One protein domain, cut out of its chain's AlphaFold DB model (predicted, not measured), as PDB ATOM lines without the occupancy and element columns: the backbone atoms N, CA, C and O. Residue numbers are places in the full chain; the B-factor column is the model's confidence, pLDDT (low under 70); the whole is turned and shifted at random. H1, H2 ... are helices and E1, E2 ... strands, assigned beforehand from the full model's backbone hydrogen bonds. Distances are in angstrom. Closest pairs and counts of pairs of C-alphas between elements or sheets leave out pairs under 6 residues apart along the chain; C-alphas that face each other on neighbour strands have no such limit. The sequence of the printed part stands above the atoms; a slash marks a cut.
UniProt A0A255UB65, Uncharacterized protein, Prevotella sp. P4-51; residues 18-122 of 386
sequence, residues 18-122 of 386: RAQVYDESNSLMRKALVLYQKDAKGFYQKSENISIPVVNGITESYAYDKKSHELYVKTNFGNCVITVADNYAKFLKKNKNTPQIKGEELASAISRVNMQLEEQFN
ATOM      1  N   ARG A  18      22.368  61.151 -30.948       54.47
ATOM      2  CA  ARG A  18      23.617  61.232 -31.704       54.47
ATOM      3  C   ARG A  18      24.614  60.373 -30.937       54.47
ATOM      4  O   ARG A  18      24.839  60.622 -29.766       54.47
ATOM      5  N   ALA A  19      25.119  59.308 -31.524       52.97
ATOM      6  CA  ALA A  19      24.631  58.631 -32.728       52.97
ATOM      7  C   ALA A  19      24.413  57.157 -32.364       52.97
ATOM      8  O   ALA A  19      25.349  56.372 -32.383       52.97
ATOM      9  N   GLN A  20      23.205  56.842 -31.892       55.62
ATOM     10  CA  GLN A  20      22.675  55.572 -31.412       55.62
ATOM     11  C   GLN A  20      23.751  54.716 -30.714       55.62
ATOM     12  O   GLN A  20      24.102  53.666 -31.221       55.62
ATOM     13  N   VAL A  21      24.448  55.079 -29.631       58.56
ATOM     14  CA  VAL A  21      24.528  56.274 -28.763       58.56
ATOM     15  C   VAL A  21      25.908  56.982 -28.883       58.56
ATOM     16  O   VAL A  21      26.142  57.982 -28.225       58.56
ATOM     17  N   TYR A  22      26.822  56.477 -29.722       54.06
ATOM     18  CA  TYR A  22      27.918  57.118 -30.494       54.06
ATOM     19  C   TYR A  22      28.890  55.998 -30.972       54.06
ATOM     20  O   TYR A  22      30.090  56.108 -30.760       54.06
ATOM     21  N   ASP A  23      28.339  54.955 -31.634       56.16
ATOM     22  CA  ASP A  23      29.016  54.052 -32.618       56.16
ATOM     23  C   ASP A  23      30.178  53.109 -32.137       56.16
ATOM     24  O   ASP A  23      30.650  53.267 -31.021       56.16
ATOM     25  N   GLU A  24      30.711  52.064 -32.817       56.31
ATOM     26  CA  GLU A  24      30.302  51.267 -33.999       56.31
ATOM     27  C   GLU A  24      29.138  50.322 -33.644       56.31
ATOM     28  O   GLU A  24      29.290  49.222 -33.110       56.31
ATOM     29  N   SER A  25      27.929  50.803 -33.932       61.91
ATOM     30  CA  SER A  25      26.613  50.158 -33.794       61.91
ATOM     31  C   SER A  25      26.063  49.820 -32.379       61.91
ATOM     32  O   SER A  25      25.071  49.091 -32.294       61.91
ATOM     33  N   ASN A  26      26.600  50.409 -31.289       58.03
ATOM     34  CA  ASN A  26      26.229  50.351 -29.837       58.03
ATOM     35  C   ASN A  26      27.203  49.501 -28.976       58.03
ATOM     36  O   ASN A  26      26.923  48.343 -28.720       58.03
ATOM     37  N   SER A  27      28.327  50.079 -28.538       63.19
ATOM     38  CA  SER A  27      29.622  49.439 -28.189       63.19
ATOM     39  C   SER A  27      29.651  48.170 -27.286       63.19
ATOM     40  O   SER A  27      28.718  47.897 -26.541       63.19
ATOM     41  N   LEU A  28      30.741  47.390 -27.435       77.31
ATOM     42  CA  LEU A  28      31.071  46.022 -26.958       77.31
ATOM     43  C   LEU A  28      29.938  44.983 -26.992       77.31
ATOM     44  O   LEU A  28      29.960  44.083 -27.829       77.31
ATOM     45  N   MET A  29      28.972  45.069 -26.077       82.44
ATOM     46  CA  MET A  29      27.868  44.113 -25.952       82.44
ATOM     47  C   MET A  29      26.539  44.835 -25.756       82.44
ATOM     48  O   MET A  29      26.462  45.843 -25.056       82.44
ATOM     49  N   ARG A  30      25.473  44.286 -26.351       90.31
ATOM     50  CA  ARG A  30      24.107  44.781 -26.173       90.31
ATOM     51  C   ARG A  30      23.198  43.644 -25.779       90.31
ATOM     52  O   ARG A  30      23.196  42.577 -26.399       90.31
ATOM     53  N   LYS A  31      22.383  43.913 -24.780       92.31
ATOM     54  CA  LYS A  31      21.406  42.965 -24.286       92.31
ATOM     55  C   LYS A  31      20.095  43.697 -24.094       92.31
ATOM     56  O   LYS A  31      20.048  44.722 -23.419       92.31
ATOM     57  N   ALA A  32      19.028  43.182 -24.685       92.06
ATOM     58  CA  ALA A  32      17.703  43.592 -24.274       92.06
ATOM     59  C   ALA A  32      17.418  42.932 -22.927       92.06
ATOM     60  O   ALA A  32      17.389  41.706 -22.812       92.06
ATOM     61  N   LEU A  33      17.220  43.751 -21.902       93.38
ATOM     62  CA  LEU A  33      16.673  43.295 -20.633       93.38
ATOM     63  C   LEU A  33      15.240  42.820 -20.864       93.38
ATOM     64  O   LEU A  33      14.878  41.731 -20.428       93.38
ATOM     65  N   VAL A  34      14.480  43.595 -21.643       95.00
ATOM     66  CA  VAL A  34      13.167  43.222 -22.171       95.00
ATOM     67  C   VAL A  34      13.024  43.766 -23.593       95.00
ATOM     68  O   VAL A  34      13.363  44.922 -23.840       95.00
ATOM     69  N   LEU A  35      12.499  42.969 -24.520       94.31
ATOM     70  CA  LEU A  35      12.150  43.368 -25.883       94.31
ATOM     71  C   LEU A  35      10.759  42.847 -26.244       94.31
ATOM     72  O   LEU A  35      10.438  41.700 -25.953       94.31
ATOM     73  N   TYR A  36       9.963  43.665 -26.920       95.69
ATOM     74  CA  TYR A  36       8.629  43.332 -27.395       95.69
ATOM     75  C   TYR A  36       8.605  43.295 -28.920       95.69
ATOM     76  O   TYR A  36       8.871  44.295 -29.587       95.69
ATOM     77  N   GLN A  37       8.260  42.141 -29.484       93.44
ATOM     78  CA  GLN A  37       8.166  41.942 -30.932       93.44
ATOM     79  C   GLN A  37       6.816  41.350 -31.303       93.44
ATOM     80  O   GLN A  37       6.258  40.557 -30.553       93.44
ATOM     81  N   LYS A  38       6.276  41.737 -32.462       94.69
ATOM     82  CA  LYS A  38       5.008  41.179 -32.933       94.69
ATOM     83  C   LYS A  38       5.187  39.736 -33.389       94.69
ATOM     84  O   LYS A  38       6.100  39.441 -34.155       94.69
ATOM     85  N   ASP A  39       4.268  38.874 -32.983       93.75
ATOM     86  CA  ASP A  39       4.099  37.550 -33.566       93.75
ATOM     87  C   ASP A  39       3.311  37.598 -34.890       93.75
ATOM     88  O   ASP A  39       2.852  38.653 -35.343       93.75
ATOM     89  N   ALA A  40       3.112  36.430 -35.507       92.81
ATOM     90  CA  ALA A  40       2.359  36.285 -36.756       92.81
ATOM     91  C   ALA A  40       0.890  36.750 -36.662       92.81
ATOM     92  O   ALA A  40       0.265  37.039 -37.682       92.81
ATOM     93  N   LYS A  41       0.319  36.826 -35.454       89.75
ATOM     94  CA  LYS A  41      -1.054  37.290 -35.199       89.75
ATOM     95  C   LYS A  41      -1.107  38.788 -34.860       89.75
ATOM     96  O   LYS A  41      -2.196  39.378 -34.808       89.75
ATOM     97  N   GLY A  42       0.057  39.416 -34.702       92.31
ATOM     98  CA  GLY A  42       0.240  40.832 -34.416       92.31
ATOM     99  C   GLY A  42       0.264  41.182 -32.927       92.31
ATOM    100  O   GLY A  42       0.183  42.373 -32.624       92.31
ATOM    101  N   PHE A  43       0.360  40.200 -32.023       95.12
ATOM    102  CA  PHE A  43       0.534  40.438 -30.584       95.12
ATOM    103  C   PHE A  43       2.003  40.662 -30.253       95.12
ATOM    104  O   PHE A  43       2.873  39.980 -30.785       95.12
ATOM    105  N   TYR A  44       2.281  41.600 -29.356       95.69
ATOM    106  CA  TYR A  44       3.618  41.842 -28.837       95.69
ATOM    107  C   TYR A  44       3.994  40.769 -27.815       95.69
ATOM    108  O   TYR A  44       3.343  40.633 -26.782       95.69
ATOM    109  N   GLN A  45       5.063  40.036 -28.102       95.44
ATOM    110  CA  GLN A  45       5.628  38.999 -27.252       95.44
ATOM    111  C   GLN A  45       6.865  39.526 -26.534       95.44
ATOM    112  O   GLN A  45       7.744  40.123 -27.162       95.44
ATOM    113  N   LYS A  46       6.922  39.295 -25.221       94.50
ATOM    114  CA  LYS A  46       8.041  39.678 -24.360       94.50
ATOM    115  C   LYS A  46       9.179  38.671 -24.518       94.50
ATOM    116  O   LYS A  46       8.987  37.477 -24.326       94.50
ATOM    117  N   SER A  47      10.368  39.162 -24.832       93.75
ATOM    118  CA  SER A  47      11.621  38.413 -24.779       93.75
ATOM    119  C   SER A  47      12.527  39.060 -23.750       93.75
ATOM    120  O   SER A  47      12.692  40.280 -23.751       93.75
ATOM    121  N   GLU A  48      13.116  38.264 -22.870       93.19
ATOM    122  CA  GLU A  48      13.964  38.767 -21.793       93.19
ATOM    123  C   GLU A  48      15.398  38.303 -21.974       93.19
ATOM    124  O   GLU A  48      15.660  37.189 -22.422       93.19
ATOM    125  N   ASN A  49      16.331  39.156 -21.564       91.56
ATOM    126  CA  ASN A  49      17.747  38.821 -21.484       91.56
ATOM    127  C   ASN A  49      18.386  38.326 -22.794       91.56
ATOM    128  O   ASN A  49      19.334  37.541 -22.756       91.56
ATOM    129  N   ILE A  50      17.921  38.818 -23.940       92.38
ATOM    130  CA  ILE A  50      18.433  38.411 -25.251       92.38
ATOM    131  C   ILE A  50      19.566  39.325 -25.721       92.38
ATOM    132  O   ILE A  50      19.497  40.551 -25.601       92.38
ATOM    133  N   SER A  51      20.615  38.734 -26.285       90.12
ATOM    134  CA  SER A  51      21.662  39.486 -26.979       90.12
ATOM    135  C   SER A  51      21.116  40.028 -28.295       90.12
ATOM    136  O   SER A  51      20.480  39.296 -29.054       90.12
ATOM    137  N   ILE A  52      21.367  41.305 -28.573       89.12
ATOM    138  CA  ILE A  52      20.872  41.966 -29.785       89.12
ATOM    139  C   ILE A  52      22.023  42.580 -30.578       89.12
ATOM    140  O   ILE A  52      22.978  43.088 -29.986       89.12
ATOM    141  N   PRO A  53      21.952  42.547 -31.918       84.44
ATOM    142  CA  PRO A  53      23.040  43.025 -32.755       84.44
ATOM    143  C   PRO A  53      23.172  44.546 -32.710       84.44
ATOM    144  O   PRO A  53      24.281  45.032 -32.836       84.44
ATOM    145  N   VAL A  54      22.079  45.298 -32.533       86.06
ATOM    146  CA  VAL A  54      22.059  46.771 -32.479       86.06
ATOM    147  C   VAL A  54      20.854  47.219 -31.643       86.06
ATOM    148  O   VAL A  54      19.790  46.604 -31.715       86.06
ATOM    149  N   VAL A  55      20.998  48.302 -30.873       86.25
ATOM    150  CA  VAL A  55      19.881  48.990 -30.212       86.25
ATOM    151  C   VAL A  55      19.449  50.177 -31.072       86.25
ATOM    152  O   VAL A  55      20.183  51.154 -31.185       86.25
ATOM    153  N   ASN A  56      18.254  50.112 -31.658       82.38
ATOM    154  CA  ASN A  56      17.704  51.160 -32.525       82.38
ATOM    155  C   ASN A  56      16.517  51.871 -31.867       82.38
ATOM    156  O   ASN A  56      15.831  51.303 -31.020       82.38
ATOM    157  N   GLY A  57      16.239  53.108 -32.293       83.44
ATOM    158  CA  GLY A  57      15.044  53.836 -31.841       83.44
ATOM    159  C   GLY A  57      15.051  54.136 -30.341       83.44
ATOM    160  O   GLY A  57      14.021  54.010 -29.679       83.44
ATOM    161  N   ILE A  58      16.224  54.485 -29.808       87.12
ATOM    162  CA  ILE A  58      16.413  54.899 -28.416       87.12
ATOM    163  C   ILE A  58      15.638  56.192 -28.175       87.12
ATOM    164  O   ILE A  58      15.868  57.196 -28.849       87.12
ATOM    165  N   THR A  59      14.731  56.155 -27.207       86.56
ATOM    166  CA  THR A  59      13.899  57.290 -26.799       86.56
ATOM    167  C   THR A  59      14.431  57.961 -25.542       86.56
ATOM    168  O   THR A  59      14.183  59.142 -25.331       86.56
ATOM    169  N   GLU A  60      15.154  57.217 -24.700       87.56
ATOM    170  CA  GLU A  60      15.661  57.708 -23.418       87.56
ATOM    171  C   GLU A  60      16.924  56.941 -22.996       87.56
ATOM    172  O   GLU A  60      17.017  55.730 -23.178       87.56
ATOM    173  N   SER A  61      17.896  57.637 -22.403       88.69
ATOM    174  CA  SER A  61      19.058  57.040 -21.724       88.69
ATOM    175  C   SER A  61      18.968  57.365 -20.235       88.69
ATOM    176  O   SER A  61      19.273  58.489 -19.838       88.69
ATOM    177  N   TYR A  62      18.499  56.411 -19.426       90.31
ATOM    178  CA  TYR A  62      17.983  56.692 -18.080       90.31
ATOM    179  C   TYR A  62      18.955  56.357 -16.942       90.31
ATOM    180  O   TYR A  62      18.746  56.824 -15.824       90.31
ATOM    181  N   ALA A  63      20.008  55.571 -17.193       90.94
ATOM    182  CA  ALA A  63      21.025  55.263 -16.187       90.94
ATOM    183  C   ALA A  63      22.373  54.876 -16.807       90.94
ATOM    184  O   ALA A  63      22.423  54.293 -17.888       90.94
ATOM    185  N   TYR A  64      23.465  55.164 -16.096       90.38
ATOM    186  CA  TYR A  64      24.819  54.732 -16.442       90.38
ATOM    187  C   TYR A  64      25.586  54.223 -15.211       90.38
ATOM    188  O   TYR A  64      25.808  54.984 -14.265       90.38
ATOM    189  N   ASP A  65      26.053  52.971 -15.242       89.12
ATOM    190  CA  ASP A  65      26.916  52.400 -14.201       89.12
ATOM    191  C   ASP A  65      28.400  52.579 -14.562       89.12
ATOM    192  O   ASP A  65      28.925  52.047 -15.543       89.12
ATOM    193  N   LYS A  66      29.116  53.327 -13.719       84.44
ATOM    194  CA  LYS A  66      30.550  53.598 -13.886       84.44
ATOM    195  C   LYS A  66      31.444  52.384 -13.675       84.44
ATOM    196  O   LYS A  66      32.574  52.435 -14.149       84.44
ATOM    197  N   LYS A  67      31.017  51.387 -12.897       84.75
ATOM    198  CA  LYS A  67      31.848  50.232 -12.537       84.75
ATOM    199  C   LYS A  67      31.823  49.178 -13.639       84.75
ATOM    200  O   LYS A  67      32.875  48.640 -13.961       84.75
ATOM    201  N   SER A  68      30.649  48.913 -14.208       84.50
ATOM    202  CA  SER A  68      30.460  47.954 -15.305       84.50
ATOM    203  C   SER A  68      30.550  48.586 -16.699       84.50
ATOM    204  O   SER A  68      30.557  47.861 -17.689       84.50
ATOM    205  N   HIS A  69      30.641  49.920 -16.789       87.25
ATOM    206  CA  HIS A  69      30.574  50.669 -18.050       87.25
ATOM    207  C   HIS A  69      29.283  50.377 -18.836       87.25
ATOM    208  O   HIS A  69      29.279  50.318 -20.061       87.25
ATOM    209  N   GLU A  70      28.161  50.217 -18.138       90.12
ATOM    210  CA  GLU A  70      26.870  49.883 -18.742       90.12
ATOM    211  C   GLU A  70      25.957  51.102 -18.836       90.12
ATOM    212  O   GLU A  70      25.679  51.780 -17.846       90.12
ATOM    213  N   LEU A  71      25.458  51.361 -20.041       89.88
ATOM    214  CA  LEU A  71      24.448  52.368 -20.321       89.88
ATOM    215  C   LEU A  71      23.086  51.697 -20.506       89.88
ATOM    216  O   LEU A  71      22.920  50.837 -21.368       89.88
ATOM    217  N   TYR A  72      22.102  52.150 -19.740       92.19
ATOM    218  CA  TYR A  72      20.743  51.636 -19.765       92.19
ATOM    219  C   TYR A  72      19.833  52.591 -20.530       92.19
ATOM    220  O   TYR A  72      19.748  53.790 -20.234       92.19
ATOM    221  N   VAL A  73      19.154  52.051 -21.538       91.69
ATOM    222  CA  VAL A  73      18.384  52.827 -22.505       91.69
ATOM    223  C   VAL A  73      17.004  52.228 -22.736       91.69
ATOM    224  O   VAL A  73      16.823  51.013 -22.804       91.69
ATOM    225  N   LYS A  74      16.018  53.106 -22.902       92.69
ATOM    226  CA  LYS A  74      14.668  52.759 -23.335       92.69
ATOM    227  C   LYS A  74      14.561  52.999 -24.836       92.69
ATOM    228  O   LYS A  74      14.992  54.034 -25.346       92.69
ATOM    229  N   THR A  75      13.969  52.044 -25.531       91.94
ATOM    230  CA  THR A  75      13.562  52.155 -26.933       91.94
ATOM    231  C   THR A  75      12.041  52.111 -27.024       91.94
ATOM    232  O   THR A  75      11.362  51.785 -26.049       91.94
ATOM    233  N   ASN A  76      11.500  52.345 -28.220       89.69
ATOM    234  CA  ASN A  76      10.070  52.169 -28.491       89.69
ATOM    235  C   ASN A  76       9.541  50.753 -28.185       89.69
ATOM    236  O   ASN A  76       8.337  50.596 -28.004       89.69
ATOM    237  N   PHE A  77      10.412  49.735 -28.156       92.25
ATOM    238  CA  PHE A  77      10.018  48.325 -28.062       92.25
ATOM    239  C   PHE A  77      10.723  47.550 -26.953       92.25
ATOM    240  O   PHE A  77      10.512  46.351 -26.825       92.25
ATOM    241  N   GLY A  78      11.570  48.177 -26.147       93.31
ATOM    242  CA  GLY A  78      12.380  47.421 -25.204       93.31
ATOM    243  C   GLY A  78      13.275  48.264 -24.320       93.31
ATOM    244  O   GLY A  78      13.586  49.415 -24.628       93.31
ATOM    245  N   ASN A  79      13.709  47.645 -23.233       95.50
ATOM    246  CA  ASN A  79      14.706  48.151 -22.311       95.50
ATOM    247  C   ASN A  79      16.021  47.423 -22.579       95.50
ATOM    248  O   ASN A  79      16.066  46.193 -22.527       95.50
ATOM    249  N   CYS A  80      17.073  48.165 -22.896       93.62
ATOM    250  CA  CYS A  80      18.348  47.608 -23.324       93.62
ATOM    251  C   CYS A  80      19.488  48.122 -22.451       93.62
ATOM    252  O   CYS A  80      19.464  49.253 -21.972       93.62
ATOM    253  N   VAL A  81      20.511  47.290 -22.305       92.88
ATOM    254  CA  VAL A  81      21.799  47.663 -21.734       92.88
ATOM    255  C   VAL A  81      22.874  47.571 -22.816       92.88
ATOM    256  O   VAL A  81      22.883  46.633 -23.618       92.88
ATOM    257  N   ILE A  82      23.742  48.578 -22.859       90.69
ATOM    258  CA  ILE A  82      24.854  48.715 -23.801       90.69
ATOM    259  C   ILE A  82      26.141  48.845 -22.985       90.69
ATOM    260  O   ILE A  82      26.296  49.802 -22.226       90.69
ATOM    261  N   THR A  83      27.072  47.911 -23.142       89.25
ATOM    262  CA  THR A  83      28.380  47.951 -22.472       89.25
ATOM    263  C   THR A  83      29.342  48.839 -23.256       89.25
ATOM    264  O   THR A  83      29.905  48.427 -24.259       89.25
ATOM    265  N   VAL A  84      29.578  50.070 -22.821       86.25
ATOM    266  CA  VAL A  84      30.379  51.021 -23.597       86.25
ATOM    267  C   VAL A  84      31.887  50.834 -23.409       86.25
ATOM    268  O   VAL A  84      32.368  50.625 -22.299       86.25
ATOM    269  N   ALA A  85      32.665  50.969 -24.487       83.12
ATOM    270  CA  ALA A  85      34.124  50.980 -24.395       83.12
ATOM    271  C   ALA A  85      34.667  52.230 -23.661       83.12
ATOM    272  O   ALA A  85      34.025  53.284 -23.592       83.12
ATOM    273  N   ASP A  86      35.887  52.125 -23.125       79.75
ATOM    274  CA  ASP A  86      36.509  53.124 -22.239       79.75
ATOM    275  C   ASP A  86      36.664  54.521 -22.854       79.75
ATOM    276  O   ASP A  86      36.611  55.540 -22.155       79.75
ATOM    277  N   ASN A  87      36.860  54.585 -24.170       76.94
ATOM    278  CA  ASN A  87      36.906  55.830 -24.932       76.94
ATOM    279  C   ASN A  87      35.551  56.562 -24.913       76.94
ATOM    280  O   ASN A  87      35.542  57.787 -24.800       76.94
ATOM    281  N   TYR A  88      34.429  55.834 -24.914       75.75
ATOM    282  CA  TYR A  88      33.070  56.383 -24.838       75.75
ATOM    283  C   TYR A  88      32.605  56.647 -23.399       75.75
ATOM    284  O   TYR A  88      31.958  57.663 -23.123       75.75
ATOM    285  N   ALA A  89      33.016  55.806 -22.445       77.25
ATOM    286  CA  ALA A  89      32.716  55.953 -21.019       77.25
ATOM    287  C   ALA A  89      33.123  57.330 -20.449       77.25
ATOM    288  O   ALA A  89      32.459  57.874 -19.561       77.25
ATOM    289  N   LYS A  90      34.203  57.938 -20.970       79.75
ATOM    290  CA  LYS A  90      34.683  59.276 -20.564       79.75
ATOM    291  C   LYS A  90      33.670  60.392 -20.853       79.75
ATOM    292  O   LYS A  90      33.613  61.357 -20.088       79.75
ATOM    293  N   PHE A  91      32.867  60.256 -21.908       77.56
ATOM    294  CA  PHE A  91      31.837  61.233 -22.272       77.56
ATOM    295  C   PHE A  91      30.578  61.067 -21.415       77.56
ATOM    296  O   PHE A  91      30.057  62.060 -20.907       77.56
ATOM    297  N   LEU A  92      30.156  59.827 -21.140       78.12
ATOM    298  CA  LEU A  92      29.018  59.539 -20.251       78.12
ATOM    299  C   LEU A  92      29.281  59.972 -18.804       78.12
ATOM    300  O   LEU A  92      28.394  60.500 -18.139       78.12
ATOM    301  N   LYS A  93      30.531  59.855 -18.329       77.44
ATOM    302  CA  LYS A  93      30.938  60.353 -17.002       77.44
ATOM    303  C   LYS A  93      30.734  61.868 -16.839       77.44
ATOM    304  O   LYS A  93      30.517  62.318 -15.716       77.44
ATOM    305  N   LYS A  94      30.802  62.639 -17.931       76.25
ATOM    306  CA  LYS A  94      30.632  64.104 -17.952       76.25
ATOM    307  C   LYS A  94      29.219  64.545 -18.357       76.25
ATOM    308  O   LYS A  94      28.901  65.727 -18.228       76.25
ATOM    309  N   ASN A  95      28.381  63.626 -18.839       76.56
ATOM    310  CA  ASN A  95      27.023  63.923 -19.269       76.56
ATOM    311  C   ASN A  95      26.102  64.086 -18.051       76.56
ATOM    312  O   ASN A  95      25.846  63.129 -17.327       76.56
ATOM    313  N   LYS A  96      25.586  65.300 -17.840       72.81
ATOM    314  CA  LYS A  96      24.655  65.599 -16.740       72.81
ATOM    315  C   LYS A  96      23.227  65.108 -17.004       72.81
ATOM    316  O   LYS A  96      22.437  65.058 -16.071       72.81
ATOM    317  N   ASN A  97      22.906  64.741 -18.245       77.56
ATOM    318  CA  ASN A  97      21.557  64.336 -18.649       77.56
ATOM    319  C   ASN A  97      21.283  62.839 -18.430       77.56
ATOM    320  O   ASN A  97      20.143  62.413 -18.572       77.56
ATOM    321  N   THR A  98      22.303  62.042 -18.093       81.88
ATOM    322  CA  THR A  98      22.154  60.613 -17.783       81.88
ATOM    323  C   THR A  98      22.599  60.361 -16.339       81.88
ATOM    324  O   THR A  98      23.787  60.512 -16.040       81.88
ATOM    325  N   PRO A  99      21.674  59.987 -15.433       85.56
ATOM    326  CA  PRO A  99      21.984  59.707 -14.035       85.56
ATOM    327  C   PRO A  99      23.011  58.586 -13.865       85.56
ATOM    328  O   PRO A  99      23.003  57.590 -14.589       85.56
ATOM    329  N   GLN A 100      23.883  58.733 -12.870       87.44
ATOM    330  CA  GLN A 100      24.936  57.768 -12.553       87.44
ATOM    331  C   GLN A 100      24.558  57.007 -11.284       87.44
ATOM    332  O   GLN A 100      25.041  57.320 -10.196       87.44
ATOM    333  N   ILE A 101      23.649  56.050 -11.439       86.38
ATOM    334  CA  ILE A 101      23.004  55.309 -10.348       86.38
ATOM    335  C   ILE A 101      23.518  53.863 -10.295       86.38
ATOM    336  O   ILE A 101      23.975  53.329 -11.305       86.38
ATOM    337  N   LYS A 102      23.483  53.230  -9.116       86.50
ATOM    338  CA  LYS A 102      24.014  51.871  -8.881       86.50
ATOM    339  C   LYS A 102      23.214  51.126  -7.810       86.50
ATOM    340  O   LYS A 102      22.498  51.749  -7.031       86.50
ATOM    341  N   GLY A 103      23.384  49.806  -7.726       86.81
ATOM    342  CA  GLY A 103      22.758  48.987  -6.681       86.81
ATOM    343  C   GLY A 103      21.226  49.028  -6.739       86.81
ATOM    344  O   GLY A 103      20.646  48.917  -7.818       86.81
ATOM    345  N   GLU A 104      20.573  49.207  -5.591       88.69
ATOM    346  CA  GLU A 104      19.104  49.213  -5.473       88.69
ATOM    347  C   GLU A 104      18.420  50.316  -6.296       88.69
ATOM    348  O   GLU A 104      17.323  50.111  -6.820       88.69
ATOM    349  N   GLU A 105      19.076  51.464  -6.477       89.06
ATOM    350  CA  GLU A 105      18.539  52.575  -7.268       89.06
ATOM    351  C   GLU A 105      18.494  52.230  -8.767       89.06
ATOM    352  O   GLU A 105      17.508  52.503  -9.451       89.06
ATOM    353  N   LEU A 106      19.528  51.543  -9.270       91.00
ATOM    354  CA  LEU A 106      19.565  51.040 -10.645       91.00
ATOM    355  C   LEU A 106      18.530  49.929 -10.858       91.00
ATOM    356  O   LEU A 106      17.810  49.946 -11.856       91.00
ATOM    357  N   ALA A 107      18.409  48.998  -9.906       90.56
ATOM    358  CA  ALA A 107      17.398  47.943  -9.956       90.56
ATOM    359  C   ALA A 107      15.976  48.530  -9.999       90.56
ATOM    360  O   ALA A 107      15.154  48.119 -10.820       90.56
ATOM    361  N   SER A 108      15.718  49.558  -9.186       92.69
ATOM    362  CA  SER A 108      14.461  50.311  -9.186       92.69
ATOM    363  C   SER A 108      14.200  51.003 -10.529       92.69
ATOM    364  O   SER A 108      13.087  50.937 -11.054       92.69
ATOM    365  N   ALA A 109      15.219  51.625 -11.133       92.00
ATOM    366  CA  ALA A 109      15.086  52.289 -12.429       92.00
ATOM    367  C   ALA A 109      14.792  51.306 -13.577       92.00
ATOM    368  O   ALA A 109      13.911  51.576 -14.395       92.00
ATOM    369  N   ILE A 110      15.479  50.157 -13.609       92.94
ATOM    370  CA  ILE A 110      15.236  49.079 -14.580       92.94
ATOM    371  C   ILE A 110      13.818  48.528 -14.414       92.94
ATOM    372  O   ILE A 110      13.093  48.403 -15.402       92.94
ATOM    373  N   SER A 111      13.409  48.243 -13.172       93.81
ATOM    374  CA  SER A 111      12.067  47.746 -12.849       93.81
ATOM    375  C   SER A 111      10.984  48.714 -13.325       93.81
ATOM    376  O   SER A 111      10.066  48.317 -14.038       93.81
ATOM    377  N   ARG A 112      11.151  50.013 -13.047       95.12
ATOM    378  CA  ARG A 112      10.236  51.067 -13.502       95.12
ATOM    379  C   ARG A 112      10.094  51.097 -15.026       95.12
ATOM    380  O   ARG A 112       8.977  51.169 -15.530       95.12
ATOM    381  N   VAL A 113      11.200  51.047 -15.774       94.12
ATOM    382  CA  VAL A 113      11.156  51.077 -17.248       94.12
ATOM    383  C   VAL A 113      10.538  49.796 -17.816       94.12
ATOM    384  O   VAL A 113       9.752  49.870 -18.759       94.12
ATOM    385  N   ASN A 114      10.844  48.634 -17.231       94.56
ATOM    386  CA  ASN A 114      10.239  47.363 -17.626       94.56
ATOM    387  C   ASN A 114       8.726  47.360 -17.390       94.56
ATOM    388  O   ASN A 114       7.990  46.983 -18.295       94.56
ATOM    389  N   MET A 115       8.278  47.842 -16.227       94.75
ATOM    390  CA  MET A 115       6.863  47.953 -15.869       94.75
ATOM    391  C   MET A 115       6.114  48.885 -16.826       94.75
ATOM    392  O   MET A 115       5.068  48.513 -17.342       94.75
ATOM    393  N   GLN A 116       6.689  50.044 -17.166       94.38
ATOM    394  CA  GLN A 116       6.091  50.953 -18.154       94.38
ATOM    395  C   GLN A 116       5.920  50.304 -19.535       94.38
ATOM    396  O   GLN A 116       4.902  50.505 -20.194       94.38
ATOM    397  N   LEU A 117       6.928  49.559 -20.003       94.62
ATOM    398  CA  LEU A 117       6.845  48.858 -21.285       94.62
ATOM    399  C   LEU A 117       5.826  47.715 -21.219       94.62
ATOM    400  O   LEU A 117       5.059  47.522 -22.155       94.62
ATOM    401  N   GLU A 118       5.792  46.977 -20.113       94.75
ATOM    402  CA  GLU A 118       4.827  45.904 -19.880       94.75
ATOM    403  C   GLU A 118       3.385  46.413 -19.872       94.75
ATOM    404  O   GLU A 118       2.557  45.889 -20.612       94.75
ATOM    405  N   GLU A 119       3.089  47.491 -19.145       95.62
ATOM    406  CA  GLU A 119       1.776  48.145 -19.168       95.62
ATOM    407  C   GLU A 119       1.388  48.598 -20.582       95.62
ATOM    408  O   GLU A 119       0.280  48.316 -21.050       95.62
ATOM    409  N   GLN A 120       2.315  49.242 -21.298       95.06
ATOM    410  CA  GLN A 120       2.092  49.703 -22.668       95.06
ATOM    411  C   GLN A 120       1.743  48.542 -23.612       95.06
ATOM    412  O   GLN A 120       0.772  48.624 -24.369       95.06
ATOM    413  N   PHE A 121       2.525  47.459 -23.597       96.12
ATOM    414  CA  PHE A 121       2.316  46.339 -24.515       96.12
ATOM    415  C   PHE A 121       1.156  45.432 -24.101       96.12
ATOM    416  O   PHE A 121       0.476  44.904 -24.982       96.12
ATOM    417  N   ASN A 122       0.836  45.339 -22.809       95.75
ATOM    418  CA  ASN A 122      -0.388  44.695 -22.334       95.75
ATOM    419  C   ASN A 122      -1.639  45.439 -22.818       95.75
ATOM    420  O   ASN A 122      -2.585  44.805 -23.299       95.75
TER     421      ASN A 122
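AT A GLANCE: This is residues 18 to 122 of the 386 residues of an uncharacterized protein of Prevotella sp. P4-51 (UniProt A0A255UB65). A twisted sheet of five antiparallel strands has one long helix, H2, packed over one face and running along the strands. The link from E2 to E3, residues 52 to 57, crosses the opposite face from one edge strand to the other, the E1 and E2 hairpin reaches out at one end of the domain, and the short helix H1 sits at the other end. The printed part has 105 residues, with strands E1 to E5 and then H1 and H2 along the chain; the sheet's order is E2 E1 E5 E4 E3. The class is mixed, helices and strands, in two layers, H2 on one face of the sheet. The whole is compact, with a radius of gyration of the C-alphas of 13.6 A and spans of 44 by 30 by 20 A.

HOW THE PARTS SIT: Start at E1, residues 29 to 38, and go on to E2, residues 44 to 51: this is a hairpin, with N 35 and O 47 2.8 A apart, within hydrogen-bond range. E3, residues 58 to 65, E4, residues 70 to 75, and E5, residues 78 to 83, form a meander, each strand the antiparallel neighbour of the one before. Look for N 62 and O 72 at 3.0 A between E3 and E4, and for N 73 and O 80 at 2.8 A between E4 and E5. E5 is also the antiparallel neighbour of E1, at 167 degrees, with N 31 and O 81 3.0 A apart. E1 bends by 72 degrees at residue 33, and E2 by 73 degrees at residue 48. H1, residues 86 to 92, only grazes the sheet with its residues 89 to 92; its closest C-alphas to E3 are Leu 92 and Tyr 64, 7.4 A. H2, residues 104 to 122, is on the sheet at a height over the sheet of 8.9 A and lies over E5, at 3 degrees to it on the local plane. The closest C-alphas of H2 and E5 are those of Asn 114 and Asn 79, 6.5 A. In H2 every O i to N i+4 pair is within hydrogen-bond range; in H1 1 of 3 is, beside 2 of 4 O i to N i+3 pairs.

IN THESE COORDINATES: Find C-alpha 29 at (27.868, 44.113, -25.952); from there E1 runs 24.1 A to C-alpha 38. E2 spans 18.3 A, E3 17.9 A, E4 15.8 A and E5 16.2 A; H1 spans 10.1 A. H2 runs 26.2 A from C-alpha 104 at (19.104, 49.213, -5.473) to C-alpha 122 at (-0.388, 44.695, -22.334).

THE WHOLE: The two C-alphas farthest apart, those of Lys 41 and Lys 94, are 44.9 A apart. The printed part has no cut, and the link from H1 to H2, 11 residues, is long. Residues 18 to 27 have pLDDT under 70; the mean of the printed part is 85.9.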